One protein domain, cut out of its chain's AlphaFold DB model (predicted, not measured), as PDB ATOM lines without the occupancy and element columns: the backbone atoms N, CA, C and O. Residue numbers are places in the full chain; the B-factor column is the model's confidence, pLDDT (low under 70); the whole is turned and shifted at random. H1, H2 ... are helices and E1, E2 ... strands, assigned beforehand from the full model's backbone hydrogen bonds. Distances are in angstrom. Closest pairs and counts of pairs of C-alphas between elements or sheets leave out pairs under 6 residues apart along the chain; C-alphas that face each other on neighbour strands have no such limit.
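What this domain is: This is residues 265 to 379 of the 494 residues of the protein "Hypothetical protein" of Noctiluca scintillans (UniProt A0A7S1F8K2). Two twisted four-stranded sheets lie face to face as a sandwich, their strands crossed at 35 degrees, and one helix, H1, meets the sandwich at the edge strands E4 and E7 with its residues 269 to 276. These two edges come near each other, while the opposite edges, E1 and E2, are apart. The printed part has 115 residues, with one named helix and eight named strands in the order H1 E1 E2 E3 E4 E5 E6 E7 E8; the class is mostly strand. One sheet, E1 E6 E5 E4, is mixed, and the other, E2 E3 E8 E7, is antiparallel. The whole is compact, with a radius of gyration of the C-alphas of 14.1 A and spans of 41 by 35 by 24 A.

How they stand to each other: In one sheet, E4, residues 316 to 325, E5, 328 to 336, and E6, 343 to 351, form a meander, each strand the antiparallel neighbour of the one before. N 323 and O 330 are 2.9 A apart across E4 and E5, and N 346 and O 333 are 2.8 A apart across E5 and E6, both within hydrogen-bond range. E1, residues 285 to 292, is parallel to E6, with N 291 and O 345 at 2.9 A; it bends by 90 degrees at residue 288. In the other sheet, E2, residues 297 to 300, and E3, 304 to 310, are a hairpin, with N 306 and O 299 at 2.7 A. E8, residues 371 to 378, is antiparallel to E3, with N 307 and O 374 at 2.8 A. E7, residues 356 to 366, forms a hairpin with E8, with N 373 and O 364 at 2.8 A, and bends by 91 degrees at residue 359. The closest C-alphas of E4 and E7, those of Leu 324 and Pro 358, are 6.1 A apart. H1, residues 265 to 276, is on the sheet E2 E3 E8 E7; its closest C-alpha pair with E7 is Thr 273 and Ala 363, 6.2 A. It only grazes the sheet E1 E6 E5 E4, with residues 273 to 276. Every O i to N i+4 pair in H1 is within hydrogen-bond range.

Where its parts are: H1 begins at C-alpha 265 (35.157, 12.283, -34.404) and is 17.1 A long. E4 measures 27.3 A, E6 26.7 A, E5 26.3 A, E7 23.5 A and E8 21.6 A. E4 begins at C-alpha 316 (26.006, -3.528, -44.215), and E8 ends at C-alpha 378 (52.698, 3.008, -48.918).

The domain as a whole: The two C-alphas farthest apart, those of Gly 282 and Arg 302, are 41.6 A apart. The printed part has no cut and no long link. The chain changes sheet at the tight links E1 to E2, E3 to E4 and E6 to E7. The mean pLDDT of the printed part is 92.2, and no printed residue is under 70.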
ATOM      1  N   ALA A 265      34.831  12.662 -33.029       77.56
ATOM      2  CA  ALA A 265      35.157  12.283 -34.404       77.56
ATOM      3  C   ALA A 265      36.001  10.997 -34.462       77.56
ATOM      4  O   ALA A 265      35.670  10.071 -35.201       77.56
ATOM      5  N   LEU A 266      37.034  10.903 -33.619       79.94
ATOM      6  CA  LEU A 266      37.871   9.709 -33.512       79.94
ATOM      7  C   LEU A 266      37.093   8.530 -32.929       79.94
ATOM      8  O   LEU A 266      37.268   7.402 -33.374       79.94
ATOM      9  N   GLN A 267      36.190   8.779 -31.980       87.75
ATOM     10  CA  GLN A 267      35.338   7.729 -31.431       87.75
ATOM     11  C   GLN A 267      34.399   7.137 -32.490       87.75
ATOM     12  O   GLN A 267      34.263   5.914 -32.561       87.75
ATOM     13  N   ARG A 268      33.779   7.975 -33.336       82.69
ATOM     14  CA  ARG A 268      32.957   7.508 -34.468       82.69
ATOM     15  C   ARG A 268      33.786   6.693 -35.452       82.69
ATOM     16  O   ARG A 268      33.370   5.601 -35.814       82.69
ATOM     17  N   TYR A 269      34.975   7.179 -35.800       78.69
ATOM     18  CA  TYR A 269      35.894   6.490 -36.704       78.69
ATOM     19  C   TYR A 269      36.325   5.111 -36.174       78.69
ATOM     20  O   TYR A 269      36.211   4.102 -36.872       78.69
ATOM     21  N   VAL A 270      36.750   5.041 -34.907       84.31
ATOM     22  CA  VAL A 270      37.116   3.776 -34.248       84.31
ATOM     23  C   VAL A 270      35.917   2.829 -34.189       84.31
ATOM     24  O   VAL A 270      36.079   1.631 -34.415       84.31
ATOM     25  N   SER A 271      34.714   3.349 -33.933       85.81
ATOM     26  CA  SER A 271      33.489   2.542 -33.882       85.81
ATOM     27  C   SER A 271      33.119   1.976 -35.255       85.81
ATOM     28  O   SER A 271      32.853   0.782 -35.346       85.81
ATOM     29  N   ALA A 272      33.169   2.789 -36.314       81.00
ATOM     30  CA  ALA A 272      32.895   2.360 -37.688       81.00
ATOM     31  C   ALA A 272      33.886   1.275 -38.143       81.00
ATOM     32  O   ALA A 272      33.484   0.201 -38.583       81.00
ATOM     33  N   THR A 273      35.183   1.492 -37.906       83.69
ATOM     34  CA  THR A 273      36.216   0.492 -38.230       83.69
ATOM     35  C   THR A 273      36.018  -0.798 -37.425       83.69
ATOM     36  O   THR A 273      36.167  -1.898 -37.948       83.69
ATOM     37  N   SER A 274      35.652  -0.689 -36.143       85.06
ATOM     38  CA  SER A 274      35.416  -1.861 -35.288       85.06
ATOM     39  C   SER A 274      34.190  -2.667 -35.721       85.06
ATOM     40  O   SER A 274      34.174  -3.879 -35.531       85.06
ATOM     41  N   GLN A 275      33.175  -2.021 -36.306       87.50
ATOM     42  CA  GLN A 275      32.012  -2.708 -36.871       87.50
ATOM     43  C   GLN A 275      32.402  -3.539 -38.097       87.50
ATOM     44  O   GLN A 275      32.034  -4.710 -38.163       87.50
ATOM     45  N   LEU A 276      33.228  -2.987 -38.994       91.19
ATOM     46  CA  LEU A 276      33.728  -3.708 -40.172       91.19
ATOM     47  C   LEU A 276      34.557  -4.939 -39.797       91.19
ATOM     48  O   LEU A 276      34.461  -5.971 -40.453       91.19
ATOM     49  N   LEU A 277      35.355  -4.846 -38.733       89.38
ATOM     50  CA  LEU A 277      36.232  -5.931 -38.278       89.38
ATOM     51  C   LEU A 277      35.530  -6.959 -37.387       89.38
ATOM     52  O   LEU A 277      36.143  -7.952 -36.994       89.38
ATOM     53  N   ARG A 278      34.267  -6.729 -37.015       89.25
ATOM     54  CA  ARG A 278      33.565  -7.607 -36.081       89.25
ATOM     55  C   ARG A 278      33.276  -8.959 -36.753       89.25
ATOM     56  O   ARG A 278      32.601  -8.978 -37.786       89.25
ATOM     57  N   PRO A 279      33.726 -10.085 -36.168       88.44
ATOM     58  CA  PRO A 279      33.313 -11.400 -36.632       88.44
ATOM     59  C   PRO A 279      31.817 -11.587 -36.361       88.44
ATOM     60  O   PRO A 279      31.329 -11.278 -35.268       88.44
ATOM     61  N   LEU A 280      31.082 -12.084 -37.354       87.62
ATOM     62  CA  LEU A 280      29.676 -12.439 -37.179       87.62
ATOM     63  C   LEU A 280      29.580 -13.771 -36.428       87.62
ATOM     64  O   LEU A 280      29.999 -14.812 -36.929       87.62
ATOM     65  N   SER A 281      29.033 -13.755 -35.213       83.19
ATOM     66  CA  SER A 281      28.758 -14.975 -34.449       83.19
ATOM     67  C   SER A 281      27.316 -15.426 -34.683       83.19
ATOM     68  O   SER A 281      26.384 -14.707 -34.331       83.19
ATOM     69  N   GLY A 282      27.125 -16.626 -35.238       79.75
ATOM     70  CA  GLY A 282      25.823 -17.305 -35.270       79.75
ATOM     71  C   GLY A 282      24.825 -16.841 -36.338       79.75
ATOM     72  O   GLY A 282      23.675 -17.267 -36.293       79.75
ATOM     73  N   GLN A 283      25.227 -15.996 -37.292       80.94
ATOM     74  CA  GLN A 283      24.392 -15.674 -38.456       80.94
ATOM     75  C   GLN A 283      24.595 -16.690 -39.583       80.94
ATOM     76  O   GLN A 283      25.703 -17.183 -39.796       80.94
ATOM     77  N   LEU A 284      23.510 -16.989 -40.304       80.56
ATOM     78  CA  LEU A 284      23.532 -17.850 -41.481       80.56
ATOM     79  C   LEU A 284      24.291 -17.117 -42.599       80.56
ATOM     80  O   LEU A 284      23.771 -16.191 -43.223       80.56
ATOM     81  N   VAL A 285      25.548 -17.492 -42.810       86.56
ATOM     82  CA  VAL A 285      26.311 -17.083 -43.992       86.56
ATOM     83  C   VAL A 285      25.939 -18.058 -45.097       86.56
ATOM     84  O   VAL A 285      26.014 -19.268 -44.875       86.56
ATOM     85  N   SER A 286      25.526 -17.552 -46.262       85.44
ATOM     86  CA  SER A 286      25.304 -18.426 -47.416       85.44
ATOM     87  C   SER A 286      26.622 -19.133 -47.728       85.44
ATOM     88  O   SER A 286      27.630 -18.483 -48.009       85.44
ATOM     89  N   SER A 287      26.650 -20.458 -47.569       76.00
ATOM     90  CA  SER A 287      27.885 -21.240 -47.687       76.00
ATOM     91  C   SER A 287      28.305 -21.455 -49.140       76.00
ATOM     92  O   SER A 287      29.437 -21.878 -49.368       76.00
ATOM     93  N   GLU A 288      27.407 -21.224 -50.098       79.69
ATOM     94  CA  GLU A 288      27.569 -21.747 -51.457       79.69
ATOM     95  C   GLU A 288      28.160 -20.731 -52.444       79.69
ATOM     96  O   GLU A 288      28.844 -21.149 -53.371       79.69
ATOM     97  N   ASP A 289      28.068 -19.421 -52.182       85.19
ATOM     98  CA  ASP A 289      28.509 -18.409 -53.149       85.19
ATOM     99  C   ASP A 289      29.565 -17.457 -52.568       85.19
ATOM    100  O   ASP A 289      29.271 -16.547 -51.784       85.19
ATOM    101  N   VAL A 290      30.824 -17.664 -52.972       93.31
ATOM    102  CA  VAL A 290      31.902 -16.679 -52.800       93.31
ATOM    103  C   VAL A 290      31.987 -15.839 -54.063       93.31
ATOM    104  O   VAL A 290      32.516 -16.274 -55.090       93.31
ATOM    105  N   GLU A 291      31.491 -14.613 -53.984       94.62
ATOM    106  CA  GLU A 291      31.541 -13.694 -55.109       94.62
ATOM    107  C   GLU A 291      32.922 -13.045 -55.196       94.62
ATOM    108  O   GLU A 291      33.384 -12.377 -54.263       94.62
ATOM    109  N   HIS A 292      33.583 -13.254 -56.330       94.81
ATOM    110  CA  HIS A 292      34.883 -12.662 -56.605       94.81
ATOM    111  C   HIS A 292      34.702 -11.254 -57.170       94.81
ATOM    112  O   HIS A 292      34.048 -11.062 -58.194       94.81
ATOM    113  N   ILE A 293      35.291 -10.263 -56.505       95.25
ATOM    114  CA  ILE A 293      35.233  -8.859 -56.902       95.25
ATOM    115  C   ILE A 293      36.548  -8.475 -57.571       95.25
ATOM    116  O   ILE A 293      37.631  -8.689 -57.027       95.25
ATOM    117  N   GLN A 294      36.449  -7.822 -58.727       93.06
ATOM    118  CA  GLN A 294      37.596  -7.194 -59.371       93.06
ATOM    119  C   GLN A 294      37.852  -5.800 -58.788       93.06
ATOM    120  O   GLN A 294      36.972  -4.935 -58.767       93.06
ATOM    121  N   LEU A 295      39.085  -5.561 -58.343       92.75
ATOM    122  CA  LEU A 295      39.525  -4.264 -57.830       92.75
ATOM    123  C   LEU A 295      39.902  -3.348 -58.998       92.75
ATOM    124  O   LEU A 295      41.056  -3.269 -59.397       92.75
ATOM    125  N   THR A 296      38.915  -2.661 -59.570       89.56
ATOM    126  CA  THR A 296      39.127  -1.802 -60.750       89.56
ATOM    127  C   THR A 296      39.425  -0.351 -60.397       89.56
ATOM    128  O   THR A 296      40.100   0.345 -61.154       89.56
ATOM    129  N   ARG A 297      38.937   0.132 -59.248       94.06
ATOM    130  CA  ARG A 297      39.016   1.545 -58.881       94.06
ATOM    131  C   ARG A 297      39.923   1.757 -57.681       94.06
ATOM    132  O   ARG A 297      39.704   1.219 -56.596       94.06
ATOM    133  N   TRP A 298      40.910   2.615 -57.872       96.19
ATOM    134  CA  TRP A 298      41.840   3.013 -56.833       96.19
ATOM    135  C   TRP A 298      42.214   4.486 -56.977       96.19
ATOM    136  O   TRP A 298      41.998   5.118 -58.011       96.19
ATOM    137  N   HIS A 299      42.737   5.048 -55.899       95.50
ATOM    138  CA  HIS A 299      43.305   6.384 -55.837       95.50
ATOM    139  C   HIS A 299      44.569   6.322 -54.985       95.50
ATOM    140  O   HIS A 299      44.726   5.436 -54.150       95.50
ATOM    141  N   GLN A 300      45.479   7.272 -55.151       96.06
ATOM    142  CA  GLN A 300      46.670   7.346 -54.320       96.06
ATOM    143  C   GLN A 300      46.987   8.779 -53.924       96.06
ATOM    144  O   GLN A 300      46.720   9.731 -54.651       96.06
ATOM    145  N   THR A 301      47.601   8.920 -52.763       95.06
ATOM    146  CA  THR A 301      48.321  10.121 -52.359       95.06
ATOM    147  C   THR A 301      49.812   9.793 -52.292       95.06
ATOM    148  O   THR A 301      50.230   8.673 -52.596       95.06
ATOM    149  N   ARG A 302      50.636  10.754 -51.864       92.56
ATOM    150  CA  ARG A 302      52.061  10.499 -51.610       92.56
ATOM    151  C   ARG A 302      52.293   9.397 -50.574       92.56
ATOM    152  O   ARG A 302      53.249   8.655 -50.690       92.56
ATOM    153  N   GLU A 303      51.411   9.261 -49.586       95.25
ATOM    154  CA  GLU A 303      51.620   8.335 -48.461       95.25
ATOM    155  C   GLU A 303      50.658   7.146 -48.454       95.25
ATOM    156  O   GLU A 303      50.942   6.129 -47.824       95.25
ATOM    157  N   ASN A 304      49.516   7.266 -49.131       96.50
ATOM    158  CA  ASN A 304      48.434   6.299 -49.031       96.50
ATOM    159  C   ASN A 304      48.028   5.779 -50.404       96.50
ATOM    160  O   ASN A 304      47.990   6.512 -51.392       96.50
ATOM    161  N   PHE A 305      47.666   4.511 -50.433       96.56
ATOM    162  CA  PHE A 305      47.007   3.845 -51.535       96.56
ATOM    163  C   PHE A 305      45.578   3.507 -51.099       96.56
ATOM    164  O   PHE A 305      45.370   3.007 -50.000       96.56
ATOM    165  N   VAL A 306      44.585   3.845 -51.913       97.00
ATOM    166  CA  VAL A 306      43.162   3.763 -51.565       97.00
ATOM    167  C   VAL A 306      42.449   2.900 -52.591       97.00
ATOM    168  O   VAL A 306      42.370   3.266 -53.759       97.00
ATOM    169  N   LEU A 307      41.880   1.789 -52.148       97.12
ATOM    170  CA  LEU A 307      41.007   0.926 -52.933       97.12
ATOM    171  C   LEU A 307      39.560   1.352 -52.734       97.12
ATOM    172  O   LEU A 307      39.129   1.581 -51.603       97.12
ATOM    173  N   LEU A 308      38.816   1.458 -53.832       96.69
ATOM    174  CA  LEU A 308      37.415   1.855 -53.839       96.69
ATOM    175  C   LEU A 308      36.584   0.718 -54.430       96.69
ATOM    176  O   LEU A 308      36.604   0.491 -55.637       96.69
ATOM    177  N   ILE A 309      35.841   0.018 -53.579       97.25
ATOM    178  CA  ILE A 309      35.070  -1.166 -53.953       97.25
ATOM    179  C   ILE A 309      33.589  -0.781 -53.993       97.25
ATOM    180  O   ILE A 309      33.005  -0.555 -52.927       97.25
ATOM    181  N   PRO A 310      32.978  -0.640 -55.184       96.44
ATOM    182  CA  PRO A 310      31.554  -0.353 -55.296       96.44
ATOM    183  C   PRO A 310      30.743  -1.573 -54.847       96.44
ATOM    184  O   PRO A 310      31.037  -2.697 -55.246       96.44
ATOM    185  N   LEU A 311      29.727  -1.349 -54.019       95.38
ATOM    186  CA  LEU A 311      28.883  -2.400 -53.459       95.38
ATOM    187  C   LEU A 311      27.417  -2.080 -53.769       95.38
ATOM    188  O   LEU A 311      26.725  -1.467 -52.965       95.38
ATOM    189  N   ALA A 312      26.946  -2.458 -54.960       93.19
ATOM    190  CA  ALA A 312      25.549  -2.244 -55.334       93.19
ATOM    191  C   ALA A 312      24.612  -2.958 -54.345       93.19
ATOM    192  O   ALA A 312      24.868  -4.096 -53.960       93.19
ATOM    193  N   ASP A 313      23.561  -2.261 -53.915       91.75
ATOM    194  CA  ASP A 313      22.501  -2.785 -53.043       91.75
ATOM    195  C   ASP A 313      22.948  -3.284 -51.654       91.75
ATOM    196  O   ASP A 313      22.161  -3.890 -50.931       91.75
ATOM    197  N   VAL A 314      24.182  -2.988 -51.226       91.69
ATOM    198  CA  VAL A 314      24.691  -3.371 -49.900       91.69
ATOM    199  C   VAL A 314      24.410  -2.278 -48.873       91.69
ATOM    200  O   VAL A 314      24.772  -1.115 -49.060       91.69
ATOM    201  N   ARG A 315      23.820  -2.668 -47.741       93.88
ATOM    202  CA  ARG A 315      23.587  -1.780 -46.591       93.88
ATOM    203  C   ARG A 315      24.580  -1.977 -45.464       93.88
ATOM    204  O   ARG A 315      24.842  -1.027 -44.730       93.88
ATOM    205  N   GLU A 316      25.106  -3.187 -45.311       94.75
ATOM    206  CA  GLU A 316      26.006  -3.528 -44.215       94.75
ATOM    207  C   GLU A 316      27.200  -4.347 -44.711       94.75
ATOM    208  O   GLU A 316      27.070  -5.219 -45.574       94.75
ATOM    209  N   VAL A 317      28.370  -4.063 -44.133       95.69
ATOM    210  CA  VAL A 317      29.627  -4.779 -44.370       95.69
ATOM    211  C   VAL A 317      30.185  -5.233 -43.024       95.69
ATOM    212  O   VAL A 317      30.199  -4.462 -42.066       95.69
ATOM    213  N   ALA A 318      30.651  -6.476 -42.944       95.75
ATOM    214  CA  ALA A 318      31.213  -7.044 -41.723       95.75
ATOM    215  C   ALA A 318      32.335  -8.042 -42.021       95.75
ATOM    216  O   ALA A 318      32.536  -8.460 -43.161       95.75
ATOM    217  N   SER A 319      33.043  -8.459 -40.965       95.19
ATOM    218  CA  SER A 319      34.117  -9.460 -41.027       95.19
ATOM    219  C   SER A 319      35.171  -9.165 -42.104       95.19
ATOM    220  O   SER A 319      35.639 -10.077 -42.781       95.19
ATOM    221  N   LEU A 320      35.538  -7.891 -42.266       96.81
ATOM    222  CA  LEU A 320      36.591  -7.476 -43.180       96.81
ATOM    223  C   LEU A 320      37.940  -8.025 -42.709       96.81
ATOM    224  O   LEU A 320      38.429  -7.691 -41.630       96.81
ATOM    225  N   GLN A 321      38.546  -8.845 -43.552       95.81
ATOM    226  CA  GLN A 321      39.867  -9.420 -43.392       95.81
ATOM    227  C   GLN A 321      40.738  -8.944 -44.546       95.81
ATOM    228  O   GLN A 321      40.328  -8.971 -45.705       95.81
ATOM    229  N   LEU A 322      41.940  -8.500 -44.202       96.25
ATOM    230  CA  LEU A 322      42.957  -8.078 -45.148       96.25
ATOM    231  C   LEU A 322      44.235  -8.833 -44.815       96.25
ATOM    232  O   LEU A 322      44.730  -8.747 -43.689       96.25
ATOM    233  N   SER A 323      44.767  -9.548 -45.797       95.00
ATOM    234  CA  SER A 323      46.069 -10.201 -45.716       95.00
ATOM    235  C   SER A 323      46.940  -9.774 -46.885       95.00
ATOM    236  O   SER A 323      46.472  -9.631 -48.012       95.00
ATOM    237  N   LEU A 324      48.223  -9.560 -46.601       95.62
ATOM    238  CA  LEU A 324      49.224  -9.214 -47.599       95.62
ATOM    239  C   LEU A 324      50.343 -10.255 -47.553       95.62
ATOM    240  O   LEU A 324      51.059 -10.346 -46.553       95.62
ATOM    241  N   THR A 325      50.507 -11.006 -48.636       92.56
ATOM    242  CA  THR A 325      51.555 -12.026 -48.775       92.56
ATOM    243  C   THR A 325      52.524 -11.575 -49.862       92.56
ATOM    244  O   THR A 325      52.281 -11.737 -51.057       92.56
ATOM    245  N   GLY A 326      53.618 -10.930 -49.450       93.00
ATOM    246  CA  GLY A 326      54.532 -10.257 -50.374       93.00
ATOM    247  C   GLY A 326      53.847  -9.070 -51.057       93.00
ATOM    248  O   GLY A 326      53.630  -8.037 -50.429       93.00
ATOM    249  N   ARG A 327      53.516  -9.227 -52.342       93.06
ATOM    250  CA  ARG A 327      52.773  -8.238 -53.148       93.06
ATOM    251  C   ARG A 327      51.313  -8.621 -53.388       93.06
ATOM    252  O   ARG A 327      50.567  -7.830 -53.957       93.06
ATOM    253  N   LEU A 328      50.911  -9.818 -52.976       94.75
ATOM    254  CA  LEU A 328      49.546 -10.290 -53.124       94.75
ATOM    255  C   LEU A 328      48.678  -9.706 -52.012       94.75
ATOM    256  O   LEU A 328      48.922  -9.979 -50.835       94.75
ATOM    257  N   LEU A 329      47.686  -8.910 -52.387       96.19
ATOM    258  CA  LEU A 329      46.647  -8.418 -51.497       96.19
ATOM    259  C   LEU A 329      45.417  -9.318 -51.625       96.19
ATOM    260  O   LEU A 329      44.835  -9.399 -52.704       96.19
ATOM    261  N   ASP A 330      45.019  -9.935 -50.516       96.56
ATOM    262  CA  ASP A 330      43.796 -10.730 -50.373       96.56
ATOM    263  C   ASP A 330      42.857 -10.008 -49.397       96.56
ATOM    264  O   ASP A 330      43.227  -9.685 -48.259       96.56
ATOM    265  N   LEU A 331      41.654  -9.698 -49.877       97.31
ATOM    266  CA  LEU A 331      40.606  -8.996 -49.158       97.31
ATOM    267  C   LEU A 331      39.339  -9.853 -49.114       97.31
ATOM    268  O   LEU A 331      38.754 -10.183 -50.146       97.31
ATOM    269  N   ARG A 332      38.858 -10.153 -47.908       97.00
ATOM    270  CA  ARG A 332      37.639 -10.944 -47.682       97.00
ATOM    271  C   ARG A 332      36.698 -10.185 -46.778       97.00
ATOM    272  O   ARG A 332      37.128  -9.618 -45.781       97.00
ATOM    273  N   PHE A 333      35.418 -10.169 -47.103       97.12
ATOM    274  CA  PHE A 333      34.412  -9.545 -46.250       97.12
ATOM    275  C   PHE A 333      33.033 -10.124 -46.521       97.12
ATOM    276  O   PHE A 333      32.819 -10.853 -47.488       97.12
ATOM    277  N   LEU A 334      32.097  -9.816 -45.633       96.06
ATOM    278  CA  LEU A 334      30.701 -10.191 -45.767       96.06
ATOM    279  C   LEU A 334      29.874  -8.945 -46.069       96.06
ATOM    280  O   LEU A 334      30.102  -7.889 -45.480       96.06
ATOM    281  N   THR A 335      28.908  -9.081 -46.970       96.12
ATOM    282  CA  THR A 335      27.953  -8.023 -47.318       96.12
ATOM    283  C   THR A 335      26.529  -8.486 -47.078       96.12
ATOM    284  O   THR A 335      26.212  -9.649 -47.334       96.12
ATOM    285  N   CYS A 336      25.670  -7.565 -46.657       95.00
ATOM    286  CA  CYS A 336      24.243  -7.800 -46.482       95.00
ATOM    287  C   CYS A 336      23.432  -6.663 -47.125       95.00
ATOM    288  O   CYS A 336      23.764  -5.482 -46.954       95.00
ATOM    289  N   ALA A 337      22.386  -7.013 -47.878       94.44
ATOM    290  CA  ALA A 337      21.534  -6.047 -48.576       94.44
ATOM    291  C   ALA A 337      20.543  -5.325 -47.638       94.44
ATOM    292  O   ALA A 337      20.087  -4.216 -47.932       94.44
ATOM    293  N   GLY A 338      20.271  -5.888 -46.458       90.50
ATOM    294  CA  GLY A 338      19.281  -5.353 -45.536       90.50
ATOM    295  C   GLY A 338      19.082  -6.177 -44.272       90.50
ATOM    296  O   GLY A 338      19.599  -7.277 -44.099       90.50
ATOM    297  N   THR A 339      18.334  -5.612 -43.327       85.94
ATOM    298  CA  THR A 339      18.087  -6.240 -42.027       85.94
ATOM    299  C   THR A 339      17.210  -7.485 -42.204       85.94
ATOM    300  O   THR A 339      15.993  -7.372 -42.316       85.94
ATOM    301  N   GLY A 340      17.832  -8.666 -42.216       85.94
ATOM    302  CA  GLY A 340      17.157  -9.956 -42.410       85.94
ATOM    303  C   GLY A 340      17.580 -10.709 -43.671       85.94
ATOM    304  O   GLY A 340      17.207 -11.873 -43.809       85.94
ATOM    305  N   ASP A 341      18.378 -10.089 -44.541       89.31
ATOM    306  CA  ASP A 341      18.935 -10.761 -45.712       89.31
ATOM    307  C   ASP A 341      20.102 -11.680 -45.324       89.31
ATOM    308  O   ASP A 341      20.725 -11.548 -44.262       89.31
ATOM    309  N   SER A 342      20.390 -12.653 -46.188       92.88
ATOM    310  CA  SER A 342      21.548 -13.528 -46.034       92.88
ATOM    311  C   SER A 342      22.849 -12.747 -46.193       92.88
ATOM    312  O   SER A 342      22.969 -11.862 -47.039       92.88
ATOM    313  N   TRP A 343      23.863 -13.118 -45.413       94.88
ATOM    314  CA  TRP A 343      25.210 -12.599 -45.622       94.88
ATOM    315  C   TRP A 343      25.872 -13.316 -46.795       94.88
ATOM    316  O   TRP A 343      25.941 -14.548 -46.817       94.88
ATOM    317  N   HIS A 344      26.401 -12.531 -47.729       95.06
ATOM    318  CA  HIS A 344      27.151 -13.009 -48.888       95.06
ATOM    319  C   HIS A 344      28.641 -12.774 -48.677       95.06
ATOM    320  O   HIS A 344      29.043 -11.708 -48.202       95.06
ATOM    321  N   ARG A 345      29.465 -13.763 -49.033       95.88
ATOM    322  CA  ARG A 345      30.919 -13.638 -48.944       95.88
ATOM    323  C   ARG A 345      31.463 -13.002 -50.211       95.88
ATOM    324  O   ARG A 345      31.210 -13.481 -51.310       95.88
ATOM    325  N   LYS A 346      32.251 -11.950 -50.030       96.56
ATOM    326  CA  LYS A 346      33.008 -11.291 -51.084       96.56
ATOM    327  C   LYS A 346      34.490 -11.588 -50.908       96.56
ATOM    328  O   LYS A 346      34.997 -11.585 -49.782       96.56
ATOM    329  N   HIS A 347      35.172 -11.833 -52.017       96.38
ATOM    330  CA  HIS A 347      36.608 -12.083 -52.061       96.38
ATOM    331  C   HIS A 347      37.231 -11.264 -53.188       96.38
ATOM    332  O   HIS A 347      36.707 -11.240 -54.296       96.38
ATOM    333  N   ALA A 348      38.329 -10.575 -52.912       96.12
ATOM    334  CA  ALA A 348      39.087  -9.850 -53.914       96.12
ATOM    335  C   ALA A 348      40.574 -10.129 -53.725       96.12
ATOM    336  O   ALA A 348      41.100  -9.990 -52.623       96.12
ATOM    337  N   GLU A 349      41.243 -10.479 -54.815       95.38
ATOM    338  CA  GLU A 349      42.667 -10.786 -54.838       95.38
ATOM    339  C   GLU A 349      43.327  -9.946 -55.934       95.38
ATOM    340  O   GLU A 349      42.845  -9.899 -57.069       95.38
ATOM    341  N   CYS A 350      44.405  -9.235 -55.605       94.56
ATOM    342  CA  CYS A 350      45.173  -8.484 -56.596       94.56
ATOM    343  C   CYS A 350      46.667  -8.463 -56.277       94.56
ATOM    344  O   CYS A 350      47.071  -8.409 -55.114       94.56
ATOM    345  N   MET A 351      47.498  -8.430 -57.316       94.62
ATOM    346  CA  MET A 351      48.940  -8.259 -57.173       94.62
ATOM    347  C   MET A 351      49.306  -6.775 -57.248       94.62
ATOM    348  O   MET A 351      49.107  -6.130 -58.276       94.62
ATOM    349  N   LEU A 352      49.838  -6.225 -56.158       95.06
ATOM    350  CA  LEU A 352      50.316  -4.846 -56.101       95.06
ATOM    351  C   LEU A 352      51.687  -4.735 -56.777       95.06
ATOM    352  O   LEU A 352      52.575  -5.553 -56.540       95.06
ATOM    353  N   ARG A 353      51.916  -3.686 -57.570       93.19
ATOM    354  CA  ARG A 353      53.250  -3.422 -58.150       93.19
ATOM    355  C   ARG A 353      54.269  -2.957 -57.111       93.19
ATOM    356  O   ARG A 353      55.470  -3.170 -57.274       93.19
ATOM    357  N   TRP A 354      53.779  -2.376 -56.023       93.75
ATOM    358  CA  TRP A 354      54.575  -1.694 -55.012       93.75
ATOM    359  C   TRP A 354      54.256  -2.203 -53.609       93.75
ATOM    360  O   TRP A 354      53.193  -2.765 -53.348       93.75
ATOM    361  N   GLY A 355      55.199  -2.005 -52.690       93.00
ATOM    362  CA  GLY A 355      55.047  -2.427 -51.303       93.00
ATOM    363  C   GLY A 355      54.149  -1.489 -50.489       93.00
ATOM    364  O   GLY A 355      54.296  -0.264 -50.537       93.00
ATOM    365  N   VAL A 356      53.265  -2.080 -49.689       96.25
ATOM    366  CA  VAL A 356      52.457  -1.401 -48.662       96.25
ATOM    367  C   VAL A 356      52.807  -1.949 -47.283       96.25
ATOM    368  O   VAL A 356      53.272  -3.082 -47.167       96.25
ATOM    369  N   ASP A 357      52.609  -1.153 -46.233       93.94
ATOM    370  CA  ASP A 357      52.784  -1.616 -44.858       93.94
ATOM    371  C   ASP A 357      51.533  -2.401 -44.414       93.94
ATOM    372  O   ASP A 357      50.475  -1.794 -44.203       93.94
ATOM    373  N   PRO A 358      51.621  -3.731 -44.215       89.12
ATOM    374  CA  PRO A 358      50.474  -4.550 -43.824       89.12
ATOM    375  C   PRO A 358      49.936  -4.209 -42.428       89.12
ATOM    376  O   PRO A 358      48.831  -4.612 -42.071       89.12
ATOM    377  N   ARG A 359      50.701  -3.475 -41.611       89.38
ATOM    378  CA  ARG A 359      50.301  -3.065 -40.257       89.38
ATOM    379  C   ARG A 359      49.536  -1.747 -40.251       89.38
ATOM    380  O   ARG A 359      48.949  -1.394 -39.229       89.38
ATOM    381  N   GLN A 360      49.567  -1.004 -41.354       93.12
ATOM    382  CA  GLN A 360      49.031   0.348 -41.437       93.12
ATOM    383  C   GLN A 360      47.981   0.433 -42.532       93.12
ATOM    384  O   GLN A 360      48.216   0.933 -43.631       93.12
ATOM    385  N   TRP A 361      46.793  -0.041 -42.184       95.06
ATOM    386  CA  TRP A 361      45.628   0.056 -43.038       95.06
ATOM    387  C   TRP A 361      44.390   0.441 -42.240       95.06
ATOM    388  O   TRP A 361      44.317   0.270 -41.018       95.06
ATOM    389  N   HIS A 362      43.409   0.982 -42.946       93.81
ATOM    390  CA  HIS A 362      42.081   1.214 -42.412       93.81
ATOM    391  C   HIS A 362      41.035   0.991 -43.489       93.81
ATOM    392  O   HIS A 362      41.339   1.011 -44.679       93.81
ATOM    393  N   ALA A 363      39.800   0.790 -43.060       95.81
ATOM    394  CA  ALA A 363      38.681   0.695 -43.966       95.81
ATOM    395  C   ALA A 363      37.507   1.498 -43.433       95.81
ATOM    396  O   ALA A 363      37.318   1.605 -42.221       95.81
ATOM    397  N   ASP A 364      36.743   2.047 -44.362       95.38
ATOM    398  CA  ASP A 364      35.514   2.767 -44.083       95.38
ATOM    399  C   ASP A 364      34.463   2.394 -45.126       95.38
ATOM    400  O   ASP A 364      34.781   2.218 -46.308       95.38
ATOM    401  N   PHE A 365      33.220   2.258 -44.682       95.69
ATOM    402  CA  PHE A 365      32.087   1.924 -45.533       95.69
ATOM    403  C   PHE A 365      31.094   3.079 -45.513       95.69
ATOM    404  O   PHE A 365      30.555   3.443 -44.467       95.69
ATOM    405  N   SER A 366      30.846   3.645 -46.691       94.56
ATOM    406  CA  SER A 366      29.863   4.706 -46.860       94.56
ATOM    407  C   SER A 366      28.506   4.106 -47.202       94.56
ATOM    408  O   SER A 366      28.401   3.313 -48.130       94.56
ATOM    409  N   THR A 367      27.459   4.508 -46.481       91.12
ATOM    410  CA  THR A 367      26.070   4.116 -46.774       91.12
ATOM    411  C   THR A 367      25.387   5.049 -47.774       91.12
ATOM    412  O   THR A 367      24.376   4.673 -48.361       91.12
ATOM    413  N   THR A 368      25.904   6.268 -47.971       93.12
ATOM    414  CA  THR A 368      25.331   7.251 -48.910       93.12
ATOM    415  C   THR A 368      25.707   6.949 -50.356       93.12
ATOM    416  O   THR A 368      24.897   7.122 -51.260       93.12
ATOM    417  N   GLU A 369      26.930   6.472 -50.561       94.44
ATOM    418  CA  GLU A 369      27.435   5.902 -51.807       94.44
ATOM    419  C   GLU A 369      27.960   4.522 -51.411       94.44
ATOM    420  O   GLU A 369      29.050   4.480 -50.838       94.44
ATOM    421  N   PRO A 370      27.186   3.433 -51.605       94.81
ATOM    422  CA  PRO A 370      27.481   2.126 -51.029       94.81
ATOM    423  C   PRO A 370      28.802   1.605 -51.592       94.81
ATOM    424  O   PRO A 370      28.904   1.075 -52.701       94.81
ATOM    425  N   ARG A 371      29.861   1.878 -50.833       96.31
ATOM    426  CA  ARG A 371      31.247   1.745 -51.263       96.31
ATOM    427  C   ARG A 371      32.110   1.459 -50.055       96.31
ATOM    428  O   ARG A 371      32.106   2.209 -49.077       96.31
ATOM    429  N   LEU A 372      32.889   0.393 -50.158       97.00
ATOM    430  CA  LEU A 372      33.941   0.080 -49.207       97.00
ATOM    431  C   LEU A 372      35.234   0.747 -49.680       97.00
ATOM    432  O   LEU A 372      35.698   0.523 -50.797       97.00
ATOM    433  N   SER A 373      35.802   1.592 -48.831       96.94
ATOM    434  CA  SER A 373      37.115   2.193 -49.035       96.94
ATOM    435  C   SER A 373      38.132   1.498 -48.143       96.94
ATOM    436  O   SER A 373      37.912   1.377 -46.941       96.94
ATOM    437  N   VAL A 374      39.233   1.027 -48.723       97.00
ATOM    438  CA  VAL A 374      40.342   0.413 -47.983       97.00
ATOM    439  C   VAL A 374      41.592   1.224 -48.263       97.00
ATOM    440  O   VAL A 374      42.007   1.363 -49.408       97.00
ATOM    441  N   VAL A 375      42.184   1.785 -47.222       96.81
ATOM    442  CA  VAL A 375      43.370   2.625 -47.317       96.81
ATOM    443  C   VAL A 375      44.555   1.879 -46.735       96.81
ATOM    444  O   VAL A 375      44.520   1.434 -45.591       96.81
ATOM    445  N   LEU A 376      45.611   1.780 -47.526       96.69
ATOM    446  CA  LEU A 376      46.874   1.121 -47.236       96.69
ATOM    447  C   LEU A 376      47.980   2.179 -47.208       96.69
ATOM    448  O   LEU A 376      48.064   3.015 -48.108       96.69
ATOM    449  N   ARG A 377      48.852   2.155 -46.198       95.88
ATOM    450  CA  ARG A 377      50.041   3.016 -46.172       95.88
ATOM    451  C   ARG A 377      51.083   2.478 -47.147       95.88
ATOM    452  O   ARG A 377      51.448   1.305 -47.090       95.88
ATOM    453  N   LYS A 378      51.595   3.342 -48.016       95.75
ATOM    454  CA  LYS A 378      52.698   3.008 -48.918       95.75
ATOM    455  C   LYS A 378      54.013   2.888 -48.146       95.75
ATOM    456  O   LYS A 378      54.233   3.620 -47.179       95.75
ATOM    457  N   LEU A 379      54.902   2.006 -48.603       92.56
ATOM    458  CA  LEU A 379      56.283   1.952 -48.105       92.56
ATOM    459  C   LEU A 379      57.181   3.019 -48.751       92.56
ATOM    460  O   LEU A 379      58.154   3.445 -48.132       92.56
TER     461      LEU A 379